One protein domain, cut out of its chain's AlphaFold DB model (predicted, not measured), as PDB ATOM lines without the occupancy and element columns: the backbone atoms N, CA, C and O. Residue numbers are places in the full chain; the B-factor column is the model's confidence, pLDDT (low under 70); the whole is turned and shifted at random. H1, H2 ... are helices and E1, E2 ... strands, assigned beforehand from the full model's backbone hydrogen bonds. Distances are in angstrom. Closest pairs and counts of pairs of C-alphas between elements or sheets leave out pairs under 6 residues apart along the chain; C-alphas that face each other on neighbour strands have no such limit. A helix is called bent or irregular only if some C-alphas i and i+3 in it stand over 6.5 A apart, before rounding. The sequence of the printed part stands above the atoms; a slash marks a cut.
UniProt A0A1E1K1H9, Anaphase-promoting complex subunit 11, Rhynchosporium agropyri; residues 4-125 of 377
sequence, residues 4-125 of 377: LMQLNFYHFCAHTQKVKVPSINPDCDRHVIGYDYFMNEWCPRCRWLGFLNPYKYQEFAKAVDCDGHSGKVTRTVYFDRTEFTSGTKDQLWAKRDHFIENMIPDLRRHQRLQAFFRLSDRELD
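Overview. This is residues 4 to 125 of the 377 residues of the protein "Anaphase-promoting complex subunit 11" of Rhynchosporium agropyri (UniProt A0A1E1K1H9). A strongly twisted, curled sheet of five strands has one long helix, H2, running past its E3 edge; H2 bends but runs nearly straight, and residues 119 to 125 stick out free. The tiny H1 grazes the sheet. The 122 printed residues hold, in order, E1, E2, E3, H1, E4, E5 and H2, a mixed class of helices and strands; the mixed sheet runs E3, E1, E2, E5, E4. The whole is only just loose, close to compact, with a radius of gyration of the C-alphas of 16.8 A, and spans 54 by 32 by 22 A.

Arrangement. Start with E1, residues 4 to 10, and E2, residues 15 to 22, an antiparallel hairpin with N 6 and O 19 within hydrogen-bond range at 2.8 A. E3, residues 31 to 38, is parallel to E1, at 16 degrees, with N 7 and O 34 at 2.8 A. H1, residues 44 to 47, only grazes the sheet with residues 44 to 46. E4, residues 56 to 62, and E5, residues 72 to 79, form an antiparallel hairpin with N 75 and O 59 at 2.8 A. E5 is also antiparallel to E2, with N 20 and O 76 at 2.8 A. H2, residues 89 to 125, was assigned as one helix by its hydrogen bonds but is bent: C-alphas 101 and 104 are 6.7 A apart. Its arms H2a, residues 89 to 101, and H2b, residues 104 to 125, stand at a shallow tilt of 23 degrees. H2a only grazes the sheet with residues 92 to 100, and H2b with residues 104 to 115; the closest C-alphas of E3 and H2b, Ile 33 and Gln 111, are 7.1 A apart. In both arms every O i to N i+4 pair is within hydrogen-bond range; H1 is too short for one.

Along the chain. Find C-alpha 4 at (-10.246, -70.226, -49.486), where E1 begins; E2 is 22.8 A long and E3 22.9 A. From C-alpha 89 at (-2.919, -85.769, -22.144) H2a runs 18.3 A, and H2b runs 32.0 A to C-alpha 125 at (-15.572, -77.212, -72.636).

Size, cuts and confidence. The farthest C-alphas, Thr 88 and Asp 125, are 53.8 A apart. The printed part has no cut and no long link. The model's pLDDT is under 70 at residues 41, 47 to 53 and 85 to 87.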
ATOM      1  N   LEU A   4     -11.120 -69.283 -50.163       80.81
ATOM      2  CA  LEU A   4     -10.246 -70.226 -49.486       80.81
ATOM      3  C   LEU A   4     -10.789 -70.474 -48.081       80.81
ATOM      4  O   LEU A   4     -10.941 -69.549 -47.279       80.81
ATOM      5  N   MET A   5     -11.059 -71.737 -47.779       85.88
ATOM      6  CA  MET A   5     -11.278 -72.217 -46.426       85.88
ATOM      7  C   MET A   5     -10.026 -72.952 -45.971       85.88
ATOM      8  O   MET A   5      -9.742 -74.049 -46.434       85.88
ATOM      9  N   GLN A   6      -9.282 -72.350 -45.054       86.88
ATOM     10  CA  GLN A   6      -8.128 -72.983 -44.441       86.88
ATOM     11  C   GLN A   6      -8.519 -73.631 -43.107       86.88
ATOM     12  O   GLN A   6      -9.101 -72.970 -42.245       86.88
ATOM     13  N   LEU A   7      -8.148 -74.894 -42.921       87.81
ATOM     14  CA  LEU A   7      -8.257 -75.633 -41.667       87.81
ATOM     15  C   LEU A   7      -6.870 -75.798 -41.041       87.81
ATOM     16  O   LEU A   7      -6.020 -76.507 -41.562       87.81
ATOM     17  N   ASN A   8      -6.628 -75.142 -39.916       89.00
ATOM     18  CA  ASN A   8      -5.363 -75.248 -39.198       89.00
ATOM     19  C   ASN A   8      -5.558 -76.116 -37.957       89.00
ATOM     20  O   ASN A   8      -6.454 -75.832 -37.163       89.00
ATOM     21  N   PHE A   9      -4.698 -77.107 -37.754       89.88
ATOM     22  CA  PHE A   9      -4.668 -77.915 -36.539       89.88
ATOM     23  C   PHE A   9      -3.405 -77.618 -35.739       89.88
ATOM     24  O   PHE A   9      -2.309 -77.578 -36.295       89.88
ATOM     25  N   TYR A  10      -3.554 -77.381 -34.438       85.00
ATOM     26  CA  TYR A  10      -2.445 -77.026 -33.550       85.00
ATOM     27  C   TYR A  10      -2.098 -78.200 -32.639       85.00
ATOM     28  O   TYR A  10      -2.890 -78.542 -31.761       85.00
ATOM     29  N   HIS A  11      -0.906 -78.775 -32.805       83.44
ATOM     30  CA  HIS A  11      -0.457 -79.975 -32.097       83.44
ATOM     31  C   HIS A  11      -0.540 -79.820 -30.574       83.44
ATOM     32  O   HIS A  11      -1.170 -80.637 -29.901       83.44
ATOM     33  N   PHE A  12       0.007 -78.734 -30.015       77.00
ATOM     34  CA  PHE A  12       0.095 -78.569 -28.560       77.00
ATOM     35  C   PHE A  12      -1.255 -78.583 -27.838       77.00
ATOM     36  O   PHE A  12      -1.349 -79.137 -26.747       77.00
ATOM     37  N   CYS A  13      -2.303 -78.019 -28.441       79.25
ATOM     38  CA  CYS A  13      -3.631 -77.951 -27.826       79.25
ATOM     39  C   CYS A  13      -4.697 -78.817 -28.502       79.25
ATOM     40  O   CYS A  13      -5.832 -78.804 -28.044       79.25
ATOM     41  N   ALA A  14      -4.362 -79.525 -29.584       86.19
ATOM     42  CA  ALA A  14      -5.301 -80.294 -30.404       86.19
ATOM     43  C   ALA A  14      -6.576 -79.505 -30.781       86.19
ATOM     44  O   ALA A  14      -7.681 -80.044 -30.777       86.19
ATOM     45  N   HIS A  15      -6.417 -78.207 -31.063       87.56
ATOM     46  CA  HIS A  15      -7.514 -77.325 -31.460       87.56
ATOM     47  C   HIS A  15      -7.467 -77.054 -32.955       87.56
ATOM     48  O   HIS A  15      -6.393 -76.835 -33.527       87.56
ATOM     49  N   THR A  16      -8.647 -76.965 -33.547       91.00
ATOM     50  CA  THR A  16      -8.865 -76.642 -34.945       91.00
ATOM     51  C   THR A  16      -9.245 -75.173 -35.085       91.00
ATOM     52  O   THR A  16     -10.071 -74.616 -34.359       91.00
ATOM     53  N   GLN A  17      -8.659 -74.515 -36.075       90.88
ATOM     54  CA  GLN A  17      -8.999 -73.158 -36.465       90.88
ATOM     55  C   GLN A  17      -9.463 -73.165 -37.914       90.88
ATOM     56  O   GLN A  17      -8.725 -73.570 -38.809       90.88
ATOM     57  N   LYS A  18     -10.670 -72.651 -38.155       92.31
ATOM     58  CA  LYS A  18     -11.196 -72.463 -39.509       92.31
ATOM     59  C   LYS A  18     -10.990 -71.015 -39.920       92.31
ATOM     60  O   LYS A  18     -11.413 -70.101 -39.214       92.31
ATOM     61  N   VAL A  19     -10.361 -70.785 -41.061       89.12
ATOM     62  CA  VAL A  19     -10.061 -69.448 -41.568       89.12
ATOM     63  C   VAL A  19     -10.668 -69.297 -42.954       89.12
ATOM     64  O   VAL A  19     -10.287 -69.989 -43.892       89.12
ATOM     65  N   LYS A  20     -11.626 -68.383 -43.084       89.00
ATOM     66  CA  LYS A  20     -12.252 -68.029 -44.359       89.00
ATOM     67  C   LYS A  20     -11.543 -66.812 -44.932       89.00
ATOM     68  O   LYS A  20     -11.632 -65.724 -44.359       89.00
ATOM     69  N   VAL A  21     -10.846 -67.004 -46.044       85.69
ATOM     70  CA  VAL A  21     -10.166 -65.942 -46.786       85.69
ATOM     71  C   VAL A  21     -11.010 -65.621 -48.022       85.69
ATOM     72  O   VAL A  21     -11.211 -66.504 -48.863       85.69
ATOM     73  N   PRO A  22     -11.560 -64.399 -48.127       82.06
ATOM     74  CA  PRO A  22     -12.298 -63.995 -49.316       82.06
ATOM     75  C   PRO A  22     -11.336 -63.787 -50.494       82.06
ATOM     76  O   PRO A  22     -10.172 -63.430 -50.301       82.06
ATOM     77  N   SER A  23     -11.825 -64.007 -51.712       74.25
ATOM     78  CA  SER A  23     -11.082 -63.689 -52.932       74.25
ATOM     79  C   SER A  23     -11.000 -62.196 -53.168       74.25
ATOM     80  O   SER A  23     -11.909 -61.439 -52.829       74.25
ATOM     81  N   ILE A  24      -9.902 -61.810 -53.805       79.88
ATOM     82  CA  ILE A  24      -9.703 -60.483 -54.371       79.88
ATOM     83  C   ILE A  24     -10.216 -60.387 -55.819       79.88
ATOM     84  O   ILE A  24     -10.506 -59.295 -56.292       79.88
ATOM     85  N   ASN A  25     -10.375 -61.524 -56.501       81.69
ATOM     86  CA  ASN A  25     -10.999 -61.629 -57.815       81.69
ATOM     87  C   ASN A  25     -12.529 -61.835 -57.649       81.69
ATOM     88  O   ASN A  25     -12.935 -62.869 -57.084       81.69
ATOM     89  N   PRO A  26     -13.371 -60.872 -58.077       70.50
ATOM     90  CA  PRO A  26     -14.825 -60.963 -57.955       70.50
ATOM     91  C   PRO A  26     -15.436 -62.048 -58.859       70.50
ATOM     92  O   PRO A  26     -16.374 -62.732 -58.428       70.50
ATOM     93  N   ASP A  27     -14.840 -62.265 -60.032       77.81
ATOM     94  CA  ASP A  27     -15.364 -63.098 -61.121       77.81
ATOM     95  C   ASP A  27     -14.988 -64.575 -60.975       77.81
ATOM     96  O   ASP A  27     -15.728 -65.464 -61.381       77.81
ATOM     97  N   CYS A  28     -13.869 -64.873 -60.316       73.12
ATOM     98  CA  CYS A  28     -13.494 -66.250 -60.000       73.12
ATOM     99  C   CYS A  28     -14.468 -66.825 -58.967       73.12
ATOM    100  O   CYS A  28     -14.719 -66.147 -57.989       73.12
ATOM    101  N   ASP A  29     -14.992 -68.044 -59.082       70.94
ATOM    102  CA  ASP A  29     -15.933 -68.692 -58.138       70.94
ATOM    103  C   ASP A  29     -15.337 -69.919 -57.414       70.94
ATOM    104  O   ASP A  29     -16.016 -70.637 -56.672       70.94
ATOM    105  N   ARG A  30     -14.028 -70.129 -57.581       71.81
ATOM    106  CA  ARG A  30     -13.312 -71.306 -57.082       71.81
ATOM    107  C   ARG A  30     -13.401 -71.433 -55.558       71.81
ATOM    108  O   ARG A  30     -13.047 -70.520 -54.817       71.81
ATOM    109  N   HIS A  31     -13.788 -72.605 -55.071       73.31
ATOM    110  CA  HIS A  31     -13.712 -72.939 -53.649       73.31
ATOM    111  C   HIS A  31     -12.456 -73.765 -53.394       73.31
ATOM    112  O   HIS A  31     -12.323 -74.874 -53.902       73.31
ATOM    113  N   VAL A  32     -11.505 -73.223 -52.645       74.88
ATOM    114  CA  VAL A  32     -10.268 -73.924 -52.294       74.88
ATOM    115  C   VAL A  32     -10.346 -74.294 -50.824       74.88
ATOM    116  O   VAL A  32     -10.650 -73.451 -49.983       74.88
ATOM    117  N   ILE A  33     -10.081 -75.553 -50.501       77.81
ATOM    118  CA  ILE A  33      -9.910 -75.992 -49.118       77.81
ATOM    119  C   ILE A  33      -8.422 -76.232 -48.927       77.81
ATOM    120  O   ILE A  33      -7.823 -76.955 -49.714       77.81
ATOM    121  N   GLY A  34      -7.822 -75.599 -47.928       77.81
ATOM    122  CA  GLY A  34      -6.435 -75.821 -47.528       77.81
ATOM    123  C   GLY A  34      -6.377 -76.349 -46.102       77.81
ATOM    124  O   GLY A  34      -7.303 -76.118 -45.320       77.81
ATOM    125  N   TYR A  35      -5.300 -77.045 -45.750       81.19
ATOM    126  CA  TYR A  35      -5.071 -77.476 -44.377       81.19
ATOM    127  C   TYR A  35      -3.599 -77.350 -43.987       81.19
ATOM    128  O   TYR A  35      -2.730 -77.540 -44.830       81.19
ATOM    129  N   ASP A  36      -3.343 -77.020 -42.721       81.31
ATOM    130  CA  ASP A  36      -1.999 -76.931 -42.143       81.31
ATOM    131  C   ASP A  36      -1.974 -77.663 -40.794       81.31
ATOM    132  O   ASP A  36      -2.889 -77.506 -39.976       81.31
ATOM    133  N   TYR A  37      -0.899 -78.408 -40.535       83.81
ATOM    134  CA  TYR A  37      -0.618 -79.010 -39.233       83.81
ATOM    135  C   TYR A  37       0.532 -78.258 -38.556       83.81
ATOM    136  O   TYR A  37       1.674 -78.308 -39.009       83.81
ATOM    137  N   PHE A  38       0.247 -77.559 -37.460       82.38
ATOM    138  CA  PHE A  38       1.240 -76.794 -36.710       82.38
ATOM    139  C   PHE A  38       1.771 -77.605 -35.530       82.38
ATOM    140  O   PHE A  38       1.116 -77.696 -34.492       82.38
ATOM    141  N   MET A  39       2.982 -78.145 -35.670       76.81
ATOM    142  CA  MET A  39       3.647 -78.921 -34.615       76.81
ATOM    143  C   MET A  39       4.124 -78.079 -33.431       76.81
ATOM    144  O   MET A  39       3.982 -78.478 -32.282       76.81
ATOM    145  N   ASN A  40       4.656 -76.890 -33.709       71.50
ATOM    146  CA  ASN A  40       5.385 -76.095 -32.718       71.50
ATOM    147  C   ASN A  40       4.623 -74.834 -32.285       71.50
ATOM    148  O   ASN A  40       5.212 -73.901 -31.741       71.50
ATOM    149  N   GLU A  41       3.308 -74.775 -32.526       68.56
ATOM    150  CA  GLU A  41       2.488 -73.610 -32.191       68.56
ATOM    151  C   GLU A  41       1.277 -73.974 -31.326       68.56
ATOM    152  O   GLU A  41       0.576 -74.959 -31.551       68.56
ATOM    153  N   TRP A  42       0.981 -73.106 -30.357       72.12
ATOM    154  CA  TRP A  42      -0.314 -73.073 -29.681       72.12
ATOM    155  C   TRP A  42      -1.313 -72.286 -30.519       72.12
ATOM    156  O   TRP A  42      -0.957 -71.260 -31.110       72.12
ATOM    157  N   CYS A  43      -2.589 -72.679 -30.483       78.50
ATOM    158  CA  CYS A  43      -3.614 -71.875 -31.131       78.50
ATOM    159  C   CYS A  43      -3.681 -70.466 -30.495       78.50
ATOM    160  O   CYS A  43      -3.443 -70.307 -29.288       78.50
ATOM    161  N   PRO A  44      -4.041 -69.422 -31.269       73.56
ATOM    162  CA  PRO A  44      -4.173 -68.053 -30.771       73.56
ATOM    163  C   PRO A  44      -4.991 -67.909 -29.484       73.56
ATOM    164  O   PRO A  44      -4.729 -67.015 -28.685       73.56
ATOM    165  N   ARG A  45      -5.983 -68.770 -29.248       75.25
ATOM    166  CA  ARG A  45      -6.817 -68.695 -28.047       75.25
ATOM    167  C   ARG A  45      -6.098 -69.259 -26.810       75.25
ATOM    168  O   ARG A  45      -6.082 -68.589 -25.779       75.25
ATOM    169  N   CYS A  46      -5.426 -70.408 -26.921       71.62
ATOM    170  CA  CYS A  46      -4.620 -70.989 -25.836       71.62
ATOM    171  C   CYS A  46      -3.401 -70.139 -25.482       71.62
ATOM    172  O   CYS A  46      -3.058 -70.012 -24.310       71.62
ATOM    173  N   ARG A  47      -2.779 -69.506 -26.484       65.56
ATOM    174  CA  ARG A  47      -1.625 -68.623 -26.274       65.56
ATOM    175  C   ARG A  47      -1.938 -67.424 -25.368       65.56
ATOM    176  O   ARG A  47      -1.038 -66.919 -24.708       65.56
ATOM    177  N   TRP A  48      -3.192 -66.968 -25.348       53.12
ATOM    178  CA  TRP A  48      -3.620 -65.716 -24.711       53.12
ATOM    179  C   TRP A  48      -4.707 -65.905 -23.639       53.12
ATOM    180  O   TRP A  48      -5.472 -64.977 -23.377       53.12
ATOM    181  N   LEU A  49      -4.811 -67.104 -23.050       55.75
ATOM    182  CA  LEU A  49      -5.808 -67.447 -22.017       55.75
ATOM    183  C   LEU A  49      -7.263 -67.112 -22.419       55.75
ATOM    184  O   LEU A  49      -8.100 -66.784 -21.587       55.75
ATOM    185  N   GLY A  50      -7.577 -67.179 -23.717       53.56
ATOM    186  CA  GLY A  50      -8.933 -67.059 -24.262       53.56
ATOM    187  C   GLY A  50      -9.603 -65.680 -24.211       53.56
ATOM    188  O   GLY A  50     -10.579 -65.481 -24.936       53.56
ATOM    189  N   PHE A  51      -9.086 -64.738 -23.421       53.19
ATOM    190  CA  PHE A  51      -9.700 -63.423 -23.201       53.19
ATOM    191  C   PHE A  51      -9.552 -62.484 -24.410       53.19
ATOM    192  O   PHE A  51     -10.518 -61.834 -24.797       53.19
ATOM    193  N   LEU A  52      -8.376 -62.447 -25.047       55.44
ATOM    194  CA  LEU A  52      -8.105 -61.511 -26.151       55.44
ATOM    195  C   LEU A  52      -8.643 -61.968 -27.510       55.44
ATOM    196  O   LEU A  52      -8.841 -61.142 -28.395       55.44
ATOM    197  N   ASN A  53      -8.861 -63.272 -27.697       65.12
ATOM    198  CA  ASN A  53      -9.264 -63.831 -28.987       65.12
ATOM    199  C   ASN A  53     -10.633 -64.498 -28.869       65.12
ATOM    200  O   ASN A  53     -10.701 -65.626 -28.368       65.12
ATOM    201  N   PRO A  54     -11.721 -63.855 -29.331       74.81
ATOM    202  CA  PRO A  54     -13.042 -64.468 -29.322       74.81
ATOM    203  C   PRO A  54     -13.077 -65.693 -30.250       74.81
ATOM    204  O   PRO A  54     -12.231 -65.869 -31.124       74.81
ATOM    205  N   TYR A  55     -14.091 -66.545 -30.091       82.56
ATOM    206  CA  TYR A  55     -14.284 -67.729 -30.945       82.56
ATOM    207  C   TYR A  55     -14.543 -67.391 -32.421       82.56
ATOM    208  O   TYR A  55     -14.507 -68.269 -33.276       82.56
ATOM    209  N   LYS A  56     -14.811 -66.118 -32.722       89.12
ATOM    210  CA  LYS A  56     -14.944 -65.581 -34.071       89.12
ATOM    211  C   LYS A  56     -14.382 -64.165 -34.100       89.12
ATOM    212  O   LYS A  56     -14.867 -63.319 -33.353       89.12
ATOM    213  N   TYR A  57     -13.407 -63.902 -34.962       84.06
ATOM    214  CA  TYR A  57     -12.867 -62.558 -35.198       84.06
ATOM    215  C   TYR A  57     -12.456 -62.371 -36.655       84.06
ATOM    216  O   TYR A  57     -12.431 -63.316 -37.444       84.06
ATOM    217  N   GLN A  58     -12.150 -61.128 -37.005       83.38
ATOM    218  CA  GLN A  58     -11.637 -60.741 -38.307       83.38
ATOM    219  C   GLN A  58     -10.227 -60.179 -38.166       83.38
ATOM    220  O   GLN A  58      -9.923 -59.493 -37.193       83.38
ATOM    221  N   GLU A  59      -9.372 -60.469 -39.139       81.69
ATOM    222  CA  GLU A  59      -8.010 -59.941 -39.180       81.69
ATOM    223  C   GLU A  59      -7.547 -59.694 -40.617       81.69
ATOM    224  O   GLU A  59      -8.052 -60.295 -41.567       81.69
ATOM    225  N   PHE A  60      -6.572 -58.800 -40.776       81.38
ATOM    226  CA  PHE A  60      -5.965 -58.510 -42.072       81.38
ATOM    227  C   PHE A  60      -4.966 -59.599 -42.454       81.38
ATOM    228  O   PHE A  60      -4.107 -59.968 -41.652       81.38
ATOM    229  N   ALA A  61      -5.039 -60.066 -43.695       79.31
ATOM    230  CA  ALA A  61      -4.104 -61.030 -44.253       79.31
ATOM    231  C   ALA A  61      -3.866 -60.776 -45.744       79.31
ATOM    232  O   ALA A  61      -4.609 -60.035 -46.392       79.31
ATOM    233  N   LYS A  62      -2.831 -61.416 -46.294       78.12
ATOM    234  CA  LYS A  62      -2.644 -61.497 -47.743       78.12
ATOM    235  C   LYS A  62      -3.815 -62.278 -48.359       78.12
ATOM    236  O   LYS A  62      -4.248 -63.291 -47.801       78.12
ATOM    237  N   ALA A  63      -4.344 -61.768 -49.464       76.75
ATOM    238  CA  ALA A  63      -5.313 -62.469 -50.290       76.75
ATOM    239  C   ALA A  63      -4.674 -63.708 -50.925       76.75
ATOM    240  O   ALA A  63      -3.453 -63.805 -51.037       76.75
ATOM    241  N   VAL A  64      -5.510 -64.651 -51.346       74.06
ATOM    242  CA  VAL A  64      -5.047 -65.748 -52.197       74.06
ATOM    243  C   VAL A  64      -4.797 -65.180 -53.586       74.06
ATOM    244  O   VAL A  64      -5.708 -64.586 -54.165       74.06
ATOM    245  N   ASP A  65      -3.577 -65.354 -54.088       77.25
ATOM    246  CA  ASP A  65      -3.209 -64.914 -55.430       77.25
ATOM    247  C   ASP A  65      -4.054 -65.702 -56.450       77.25
ATOM    248  O   ASP A  65      -4.092 -66.935 -56.421       77.25
ATOM    249  N   CYS A  66      -4.801 -65.001 -57.304       76.75
ATOM    250  CA  CYS A  66      -5.768 -65.617 -58.217       76.75
ATOM    251  C   CYS A  66      -5.799 -64.881 -59.554       76.75
ATOM    252  O   CYS A  66      -6.172 -63.713 -59.592       76.75
ATOM    253  N   ASP A  67      -5.455 -65.577 -60.643       77.06
ATOM    254  CA  ASP A  67      -5.504 -65.070 -62.024       77.06
ATOM    255  C   ASP A  67      -4.860 -63.667 -62.171       77.06
ATOM    256  O   ASP A  67      -5.436 -62.749 -62.739       77.06
ATOM    257  N   GLY A  68      -3.674 -63.477 -61.578       78.75
ATOM    258  CA  GLY A  68      -2.936 -62.204 -61.597       78.75
ATOM    259  C   GLY A  68      -3.372 -61.175 -60.545       78.75
ATOM    260  O   GLY A  68      -2.652 -60.204 -60.308       78.75
ATOM    261  N   HIS A  69      -4.488 -61.393 -59.846       80.56
ATOM    262  CA  HIS A  69      -4.906 -60.540 -58.737       80.56
ATOM    263  C   HIS A  69      -4.185 -60.932 -57.442       80.56
ATOM    264  O   HIS A  69      -4.277 -62.072 -56.984       80.56
ATOM    265  N   SER A  70      -3.521 -59.961 -56.816       82.62
ATOM    266  CA  SER A  70      -2.881 -60.088 -55.504       82.62
ATOM    267  C   SER A  70      -3.188 -58.855 -54.651       82.62
ATOM    268  O   SER A  70      -3.477 -57.777 -55.169       82.62
ATOM    269  N   GLY A  71      -3.184 -59.003 -53.326       82.38
ATOM    270  CA  GLY A  71      -3.475 -57.885 -52.428       82.38
ATOM    271  C   GLY A  71      -3.759 -58.314 -50.997       82.38
ATOM    272  O   GLY A  71      -3.345 -59.386 -50.559       82.38
ATOM    273  N   LYS A  72      -4.447 -57.456 -50.238       84.81
ATOM    274  CA  LYS A  72      -4.776 -57.683 -48.822       84.81
ATOM    275  C   LYS A  72      -6.286 -57.756 -48.641       84.81
ATOM    276  O   LYS A  72      -7.021 -56.976 -49.234       84.81
ATOM    277  N   VAL A  73      -6.732 -58.679 -47.798       83.75
ATOM    278  CA  VAL A  73      -8.145 -58.897 -47.482       83.75
ATOM    279  C   VAL A  73      -8.350 -59.055 -45.983       83.75
ATOM    280  O   VAL A  73      -7.437 -59.413 -45.235       83.75
ATOM    281  N   THR A  74      -9.582 -58.828 -45.545       85.38
ATOM    282  CA  THR A  74     -10.015 -59.172 -44.193       85.38
ATOM    283  C   THR A  74     -10.497 -60.616 -44.185       85.38
ATOM    284  O   THR A  74     -11.516 -60.945 -44.789       85.38
ATOM    285  N   ARG A  75      -9.767 -61.495 -43.496       85.50
ATOM    286  CA  ARG A  75     -10.166 -62.894 -43.311       85.50
ATOM    287  C   ARG A  75     -10.954 -63.059 -42.023       85.50
ATOM    288  O   ARG A  75     -10.721 -62.347 -41.048       85.50
ATOM    289  N   THR A  76     -11.870 -64.021 -42.008       88.88
ATOM    290  CA  THR A  76     -12.634 -64.359 -40.802       88.88
ATOM    291  C   THR A  76     -12.114 -65.657 -40.207       88.88
ATOM    292  O   THR A  76     -12.033 -66.675 -40.892       88.88
ATOM    293  N   VAL A  77     -11.777 -65.618 -38.925       87.12
ATOM    294  CA  VAL A  77     -11.238 -66.735 -38.155       87.12
ATOM    295  C   VAL A  77     -12.306 -67.258 -37.207       87.12
ATOM    296  O   VAL A  77     -12.998 -66.474 -36.558       87.12
ATOM    297  N   TYR A  78     -12.410 -68.579 -37.111       92.62
ATOM    298  CA  TYR A  78     -13.351 -69.290 -36.261       92.62
ATOM    299  C   TYR A  78     -12.631 -70.372 -35.458       92.62
ATOM    300  O   TYR A  78     -11.773 -71.086 -35.981       92.62
ATOM    301  N   PHE A  79     -13.048 -70.513 -34.210       88.50
ATOM    302  CA  PHE A  79     -12.703 -71.604 -33.313       88.50
ATOM    303  C   PHE A  79     -13.987 -72.290 -32.865       88.50
ATOM    304  O   PHE A  79     -14.973 -71.611 -32.556       88.50
ATOM    305  N   ASP A  80     -13.973 -73.618 -32.809       87.31
ATOM    306  CA  ASP A  80     -15.079 -74.364 -32.223       87.31
ATOM    307  C   ASP A  80     -15.050 -74.198 -30.702       87.31
ATOM    308  O   ASP A  80     -14.008 -74.354 -30.076       87.31
ATOM    309  N   ARG A  81     -16.185 -73.847 -30.095       84.44
ATOM    310  CA  ARG A  81     -16.283 -73.671 -28.639       84.44
ATOM    311  C   ARG A  81     -16.140 -74.988 -27.890       84.44
ATOM    312  O   ARG A  81     -15.625 -74.987 -26.777       84.44
ATOM    313  N   THR A  82     -16.608 -76.076 -28.493       82.94
ATOM    314  CA  THR A  82     -16.640 -77.408 -27.877       82.94
ATOM    315  C   THR A  82     -15.244 -77.993 -27.692       82.94
ATOM    316  O   THR A  82     -15.025 -78.802 -26.794       82.94
ATOM    317  N   GLU A  83     -14.277 -77.529 -28.483       81.81
ATOM    318  CA  GLU A  83     -12.899 -78.001 -28.419       81.81
ATOM    319  C   GLU A  83     -12.138 -77.497 -27.181       81.81
ATOM    320  O   GLU A  83     -11.192 -78.158 -26.769       81.81
ATOM    321  N   PHE A  84     -12.572 -76.397 -26.547       78.00
ATOM    322  CA  PHE A  84     -11.862 -75.724 -25.440       78.00
ATOM    323  C   PHE A  84     -12.221 -76.258 -24.049       78.00
ATOM    324  O   PHE A  84     -12.094 -75.551 -23.046       78.00
ATOM    325  N   THR A  85     -12.681 -77.501 -23.978       69.75
ATOM    326  CA  THR A  85     -12.848 -78.215 -22.715       69.75
ATOM    327  C   THR A  85     -11.491 -78.709 -22.215       69.75
ATOM    328  O   THR A  85     -10.599 -79.045 -22.996       69.75
ATOM    329  N   SER A  86     -11.297 -78.722 -20.895       64.19
ATOM    330  CA  SER A  86     -10.097 -79.312 -20.301       64.19
ATOM    331  C   SER A  86     -10.052 -80.800 -20.642       64.19
ATOM    332  O   SER A  86     -10.996 -81.519 -20.316       64.19
ATOM    333  N   GLY A  87      -8.971 -81.250 -21.274       67.06
ATOM    334  CA  GLY A  87      -8.744 -82.660 -21.573       67.06
ATOM    335  C   GLY A  87      -7.486 -83.190 -20.896       67.06
ATOM    336  O   GLY A  87      -6.570 -82.427 -20.577       67.06
ATOM    337  N   THR A  88      -7.437 -84.500 -20.678       73.50
ATOM    338  CA  THR A  88      -6.205 -85.185 -20.271       73.50
ATOM    339  C   THR A  88      -5.218 -85.244 -21.438       73.50
ATOM    340  O   THR A  88      -5.566 -85.029 -22.600       73.50
ATOM    341  N   LYS A  89      -3.960 -85.560 -21.133       71.12
ATOM    342  CA  LYS A  89      -2.919 -85.769 -22.144       71.12
ATOM    343  C   LYS A  89      -3.309 -86.850 -23.160       71.12
ATOM    344  O   LYS A  89      -3.148 -86.632 -24.356       71.12
ATOM    345  N   ASP A  90      -3.884 -87.957 -22.696       75.88
ATOM    346  CA  ASP A  90      -4.309 -89.058 -23.569       75.88
ATOM    347  C   ASP A  90      -5.450 -88.631 -24.496       75.88
ATOM    348  O   ASP A  90      -5.456 -88.969 -25.675       75.88
ATOM    349  N   GLN A  91      -6.377 -87.806 -24.003       78.31
ATOM    350  CA  GLN A  91      -7.440 -87.233 -24.831       78.31
ATOM    351  C   GLN A  91      -6.891 -86.281 -25.903       78.31
ATOM    352  O   GLN A  91      -7.432 -86.227 -27.006       78.31
ATOM    353  N   LEU A  92      -5.824 -85.529 -25.607       82.12
ATOM    354  CA  LEU A  92      -5.152 -84.691 -26.604       82.12
ATOM    355  C   LEU A  92      -4.459 -85.542 -27.673       82.12
ATOM    356  O   LEU A  92      -4.607 -85.240 -28.855       82.12
ATOM    357  N   TRP A  93      -3.762 -86.611 -27.282       82.94
ATOM    358  CA  TRP A  93      -3.143 -87.550 -28.223       82.94
ATOM    359  C   TRP A  93      -4.173 -88.263 -29.096       82.94
ATOM    360  O   TRP A  93      -4.047 -88.222 -30.313       82.94
ATOM    361  N   ALA A  94      -5.268 -88.756 -28.516       85.31
ATOM    362  CA  ALA A  94      -6.361 -89.353 -29.280       85.31
ATOM    363  C   ALA A  94      -6.950 -88.383 -30.323       85.31
ATOM    364  O   ALA A  94      -7.256 -88.783 -31.444       85.31
ATOM    365  N   LYS A  95      -7.071 -87.087 -29.997       86.62
ATOM    366  CA  LYS A  95      -7.494 -86.062 -30.968       86.62
ATOM    367  C   LYS A  95      -6.462 -85.842 -32.082       86.62
ATOM    368  O   LYS A  95      -6.861 -85.606 -33.221       86.62
ATOM    369  N   ARG A  96      -5.160 -85.880 -31.771       87.31
ATOM    370  CA  ARG A  96      -4.068 -85.746 -32.759       87.31
ATOM    371  C   ARG A  96      -4.065 -86.927 -33.724       87.31
ATOM    372  O   ARG A  96      -4.083 -86.697 -34.932       87.31
ATOM    373  N   ASP A  97      -4.123 -88.144 -33.192       87.25
ATOM    374  CA  ASP A  97      -4.175 -89.376 -33.980       87.25
ATOM    375  C   ASP A  97      -5.432 -89.380 -34.856       87.25
ATOM    376  O   ASP A  97      -5.337 -89.526 -36.071       87.25
ATOM    377  N   HIS A  98      -6.598 -89.041 -34.291       87.94
ATOM    378  CA  HIS A  98      -7.830 -88.919 -35.069       87.94
ATOM    379  C   HIS A  98      -7.711 -87.910 -36.224       87.94
ATOM    380  O   HIS A  98      -8.155 -88.195 -37.338       87.94
ATOM    381  N   PHE A  99      -7.097 -86.744 -35.989       86.56
ATOM    382  CA  PHE A  99      -6.883 -85.739 -37.032       86.56
ATOM    383  C   PHE A  99      -6.002 -86.271 -38.171       86.56
ATOM    384  O   PHE A  99      -6.317 -86.062 -39.343       86.56
ATOM    385  N   ILE A 100      -4.907 -86.953 -37.832       84.56
ATOM    386  CA  ILE A 100      -3.931 -87.468 -38.799       84.56
ATOM    387  C   ILE A 100      -4.481 -88.667 -39.569       84.56
ATOM    388  O   ILE A 100      -4.319 -88.726 -40.783       84.56
ATOM    389  N   GLU A 101      -5.134 -89.599 -38.887       83.38
ATOM    390  CA  GLU A 101      -5.586 -90.862 -39.473       83.38
ATOM    391  C   GLU A 101      -6.897 -90.729 -40.248       83.38
ATOM    392  O   GLU A 101      -7.159 -91.531 -41.139       83.38
ATOM    393  N   ASN A 102      -7.724 -89.729 -39.926       83.00
ATOM    394  CA  ASN A 102      -9.055 -89.582 -40.521       83.00
ATOM    395  C   ASN A 102      -9.172 -88.270 -41.305       83.00
ATOM    396  O   ASN A 102      -9.393 -88.279 -42.515       83.00
ATOM    397  N   MET A 103      -8.963 -87.120 -40.651       82.38
ATOM    398  CA  MET A 103      -9.250 -85.826 -41.285       82.38
ATOM    399  C   MET A 103      -8.263 -85.433 -42.392       82.38
ATOM    400  O   MET A 103      -8.695 -84.921 -43.427       82.38
ATOM    401  N   ILE A 104      -6.953 -85.643 -42.214       81.38
ATOM    402  CA  ILE A 104      -5.961 -85.326 -43.260       81.38
ATOM    403  C   ILE A 104      -6.208 -86.156 -44.533       81.38
ATOM    404  O   ILE A 104      -6.274 -85.556 -45.614       81.38
ATOM    405  N   PRO A 105      -6.379 -87.492 -44.450       82.50
ATOM    406  CA  PRO A 105      -6.734 -88.321 -45.592       82.50
ATOM    407  C   PRO A 105      -7.963 -87.829 -46.359       82.50
ATOM    408  O   PRO A 105      -7.893 -87.637 -47.575       82.50
ATOM    409  N   ASP A 106      -9.057 -87.538 -45.655       81.06
ATOM    410  CA  ASP A 106     -10.298 -87.072 -46.275       81.06
ATOM    411  C   ASP A 106     -10.110 -85.743 -47.016       81.06
ATOM    412  O   ASP A 106     -10.577 -85.572 -48.147       81.06
ATOM    413  N   LEU A 107      -9.367 -84.807 -46.419       79.19
ATOM    414  CA  LEU A 107      -9.065 -83.517 -47.039       79.19
ATOM    415  C   LEU A 107      -8.202 -83.669 -48.296       79.19
ATOM    416  O   LEU A 107      -8.502 -83.048 -49.319       79.19
ATOM    417  N   ARG A 108      -7.163 -84.512 -48.250       82.62
ATOM    418  CA  ARG A 108      -6.295 -84.799 -49.407       82.62
ATOM    419  C   ARG A 108      -7.074 -85.446 -50.546       82.62
ATOM    420  O   ARG A 108      -6.949 -85.022 -51.697       82.62
ATOM    421  N   ARG A 109      -7.908 -86.438 -50.225       82.75
ATOM    422  CA  ARG A 109      -8.791 -87.106 -51.184       82.75
ATOM    423  C   ARG A 109      -9.723 -86.098 -51.851       82.75
ATOM    424  O   ARG A 109      -9.774 -86.022 -53.077       82.75
ATOM    425  N   HIS A 110     -10.387 -85.263 -51.055       82.50
ATOM    426  CA  HIS A 110     -11.303 -84.245 -51.558       82.50
ATOM    427  C   HIS A 110     -10.613 -83.224 -52.477       82.50
ATOM    428  O   HIS A 110     -11.137 -82.911 -53.545       82.50
ATOM    429  N   GLN A 111      -9.424 -82.734 -52.109       81.19
ATOM    430  CA  GLN A 111      -8.644 -81.812 -52.944       81.19
ATOM    431  C   GLN A 111      -8.284 -82.428 -54.299       81.19
ATOM    432  O   GLN A 111      -8.414 -81.766 -55.331       81.19
ATOM    433  N   ARG A 112      -7.851 -83.693 -54.308       84.62
ATOM    434  CA  ARG A 112      -7.480 -84.395 -55.539       84.62
ATOM    435  C   ARG A 112      -8.682 -84.611 -56.455       84.62
ATOM    436  O   ARG A 112      -8.579 -84.342 -57.648       84.62
ATOM    437  N   LEU A 113      -9.823 -85.010 -55.895       84.75
ATOM    438  CA  LEU A 113     -11.076 -85.151 -56.643       84.75
ATOM    439  C   LEU A 113     -11.549 -83.812 -57.217       84.75
ATOM    440  O   LEU A 113     -11.861 -83.728 -58.399       84.75
ATOM    441  N   GLN A 114     -11.533 -82.735 -56.425       83.81
ATOM    442  CA  GLN A 114     -11.873 -81.402 -56.928       83.81
ATOM    443  C   GLN A 114     -10.944 -80.945 -58.060       83.81
ATOM    444  O   GLN A 114     -11.404 -80.312 -59.010       83.81
ATOM    445  N   ALA A 115      -9.641 -81.226 -57.960       83.94
ATOM    446  CA  ALA A 115      -8.687 -80.898 -59.013       83.94
ATOM    447  C   ALA A 115      -8.978 -81.682 -60.302       83.94
ATOM    448  O   ALA A 115      -8.940 -81.097 -61.382       83.94
ATOM    449  N   PHE A 116      -9.321 -82.967 -60.175       89.00
ATOM    450  CA  PHE A 116      -9.740 -83.802 -61.297       89.00
ATOM    451  C   PHE A 116     -11.011 -83.268 -61.969       89.00
ATOM    452  O   PHE A 116     -10.988 -83.031 -63.171       89.00
ATOM    453  N   PHE A 117     -12.083 -83.001 -61.216       87.00
ATOM    454  CA  PHE A 117     -13.337 -82.515 -61.805       87.00
ATOM    455  C   PHE A 117     -13.154 -81.187 -62.545       87.00
ATOM    456  O   PHE A 117     -13.604 -81.051 -63.673       87.00
ATOM    457  N   ARG A 118     -12.370 -80.249 -61.992       85.44
ATOM    458  CA  ARG A 118     -12.040 -78.994 -62.696       85.44
ATOM    459  C   ARG A 118     -11.280 -79.209 -63.998       85.44
ATOM    460  O   ARG A 118     -11.418 -78.414 -64.923       85.44
ATOM    461  N   LEU A 119     -10.397 -80.202 -64.030       88.75
ATOM    462  CA  LEU A 119      -9.668 -80.555 -65.242       88.75
ATOM    463  C   LEU A 119     -10.626 -81.166 -66.268       88.75
ATOM    464  O   LEU A 119     -10.613 -80.738 -67.415       88.75
ATOM    465  N   SER A 120     -11.486 -82.085 -65.830       89.44
ATOM    466  CA  SER A 120     -12.509 -82.722 -66.659       89.44
ATOM    467  C   SER A 120     -13.468 -81.702 -67.277       89.44
ATOM    468  O   SER A 120     -13.700 -81.749 -68.480       89.44
ATOM    469  N   ASP A 121     -13.973 -80.742 -66.497       88.31
ATOM    470  CA  ASP A 121     -14.871 -79.691 -66.997       88.31
ATOM    471  C   ASP A 121     -14.200 -78.872 -68.111       88.31
ATOM    472  O   ASP A 121     -14.770 -78.678 -69.181       88.31
ATOM    473  N   ARG A 122     -12.931 -78.486 -67.918       90.00
ATOM    474  CA  ARG A 122     -12.152 -77.768 -68.941       90.00
ATOM    475  C   ARG A 122     -11.935 -78.588 -70.209       90.00
ATOM    476  O   ARG A 122     -11.890 -78.022 -71.295       90.00
ATOM    477  N   GLU A 123     -11.740 -79.898 -70.079       93.06
ATOM    478  CA  GLU A 123     -11.580 -80.793 -71.227       93.06
ATOM    479  C   GLU A 123     -12.889 -80.979 -71.999       93.06
ATOM    480  O   GLU A 123     -12.856 -81.108 -73.223       93.06
ATOM    481  N   LEU A 124     -14.030 -80.971 -71.306       90.31
ATOM    482  CA  LEU A 124     -15.351 -80.997 -71.927       90.31
ATOM    483  C   LEU A 124     -15.644 -79.687 -72.665       90.31
ATOM    484  O   LEU A 124     -16.030 -79.742 -73.829       90.31
ATOM    485  N   ASP A 125     -15.384 -78.540 -72.034       92.31
ATOM    486  CA  ASP A 125     -15.572 -77.212 -72.636       92.31
ATOM    487  C   ASP A 125     -14.681 -76.998 -73.870       92.31
ATOM    488  O   ASP A 125     -15.073 -76.329 -74.824       92.31
TER     489      ASP A 125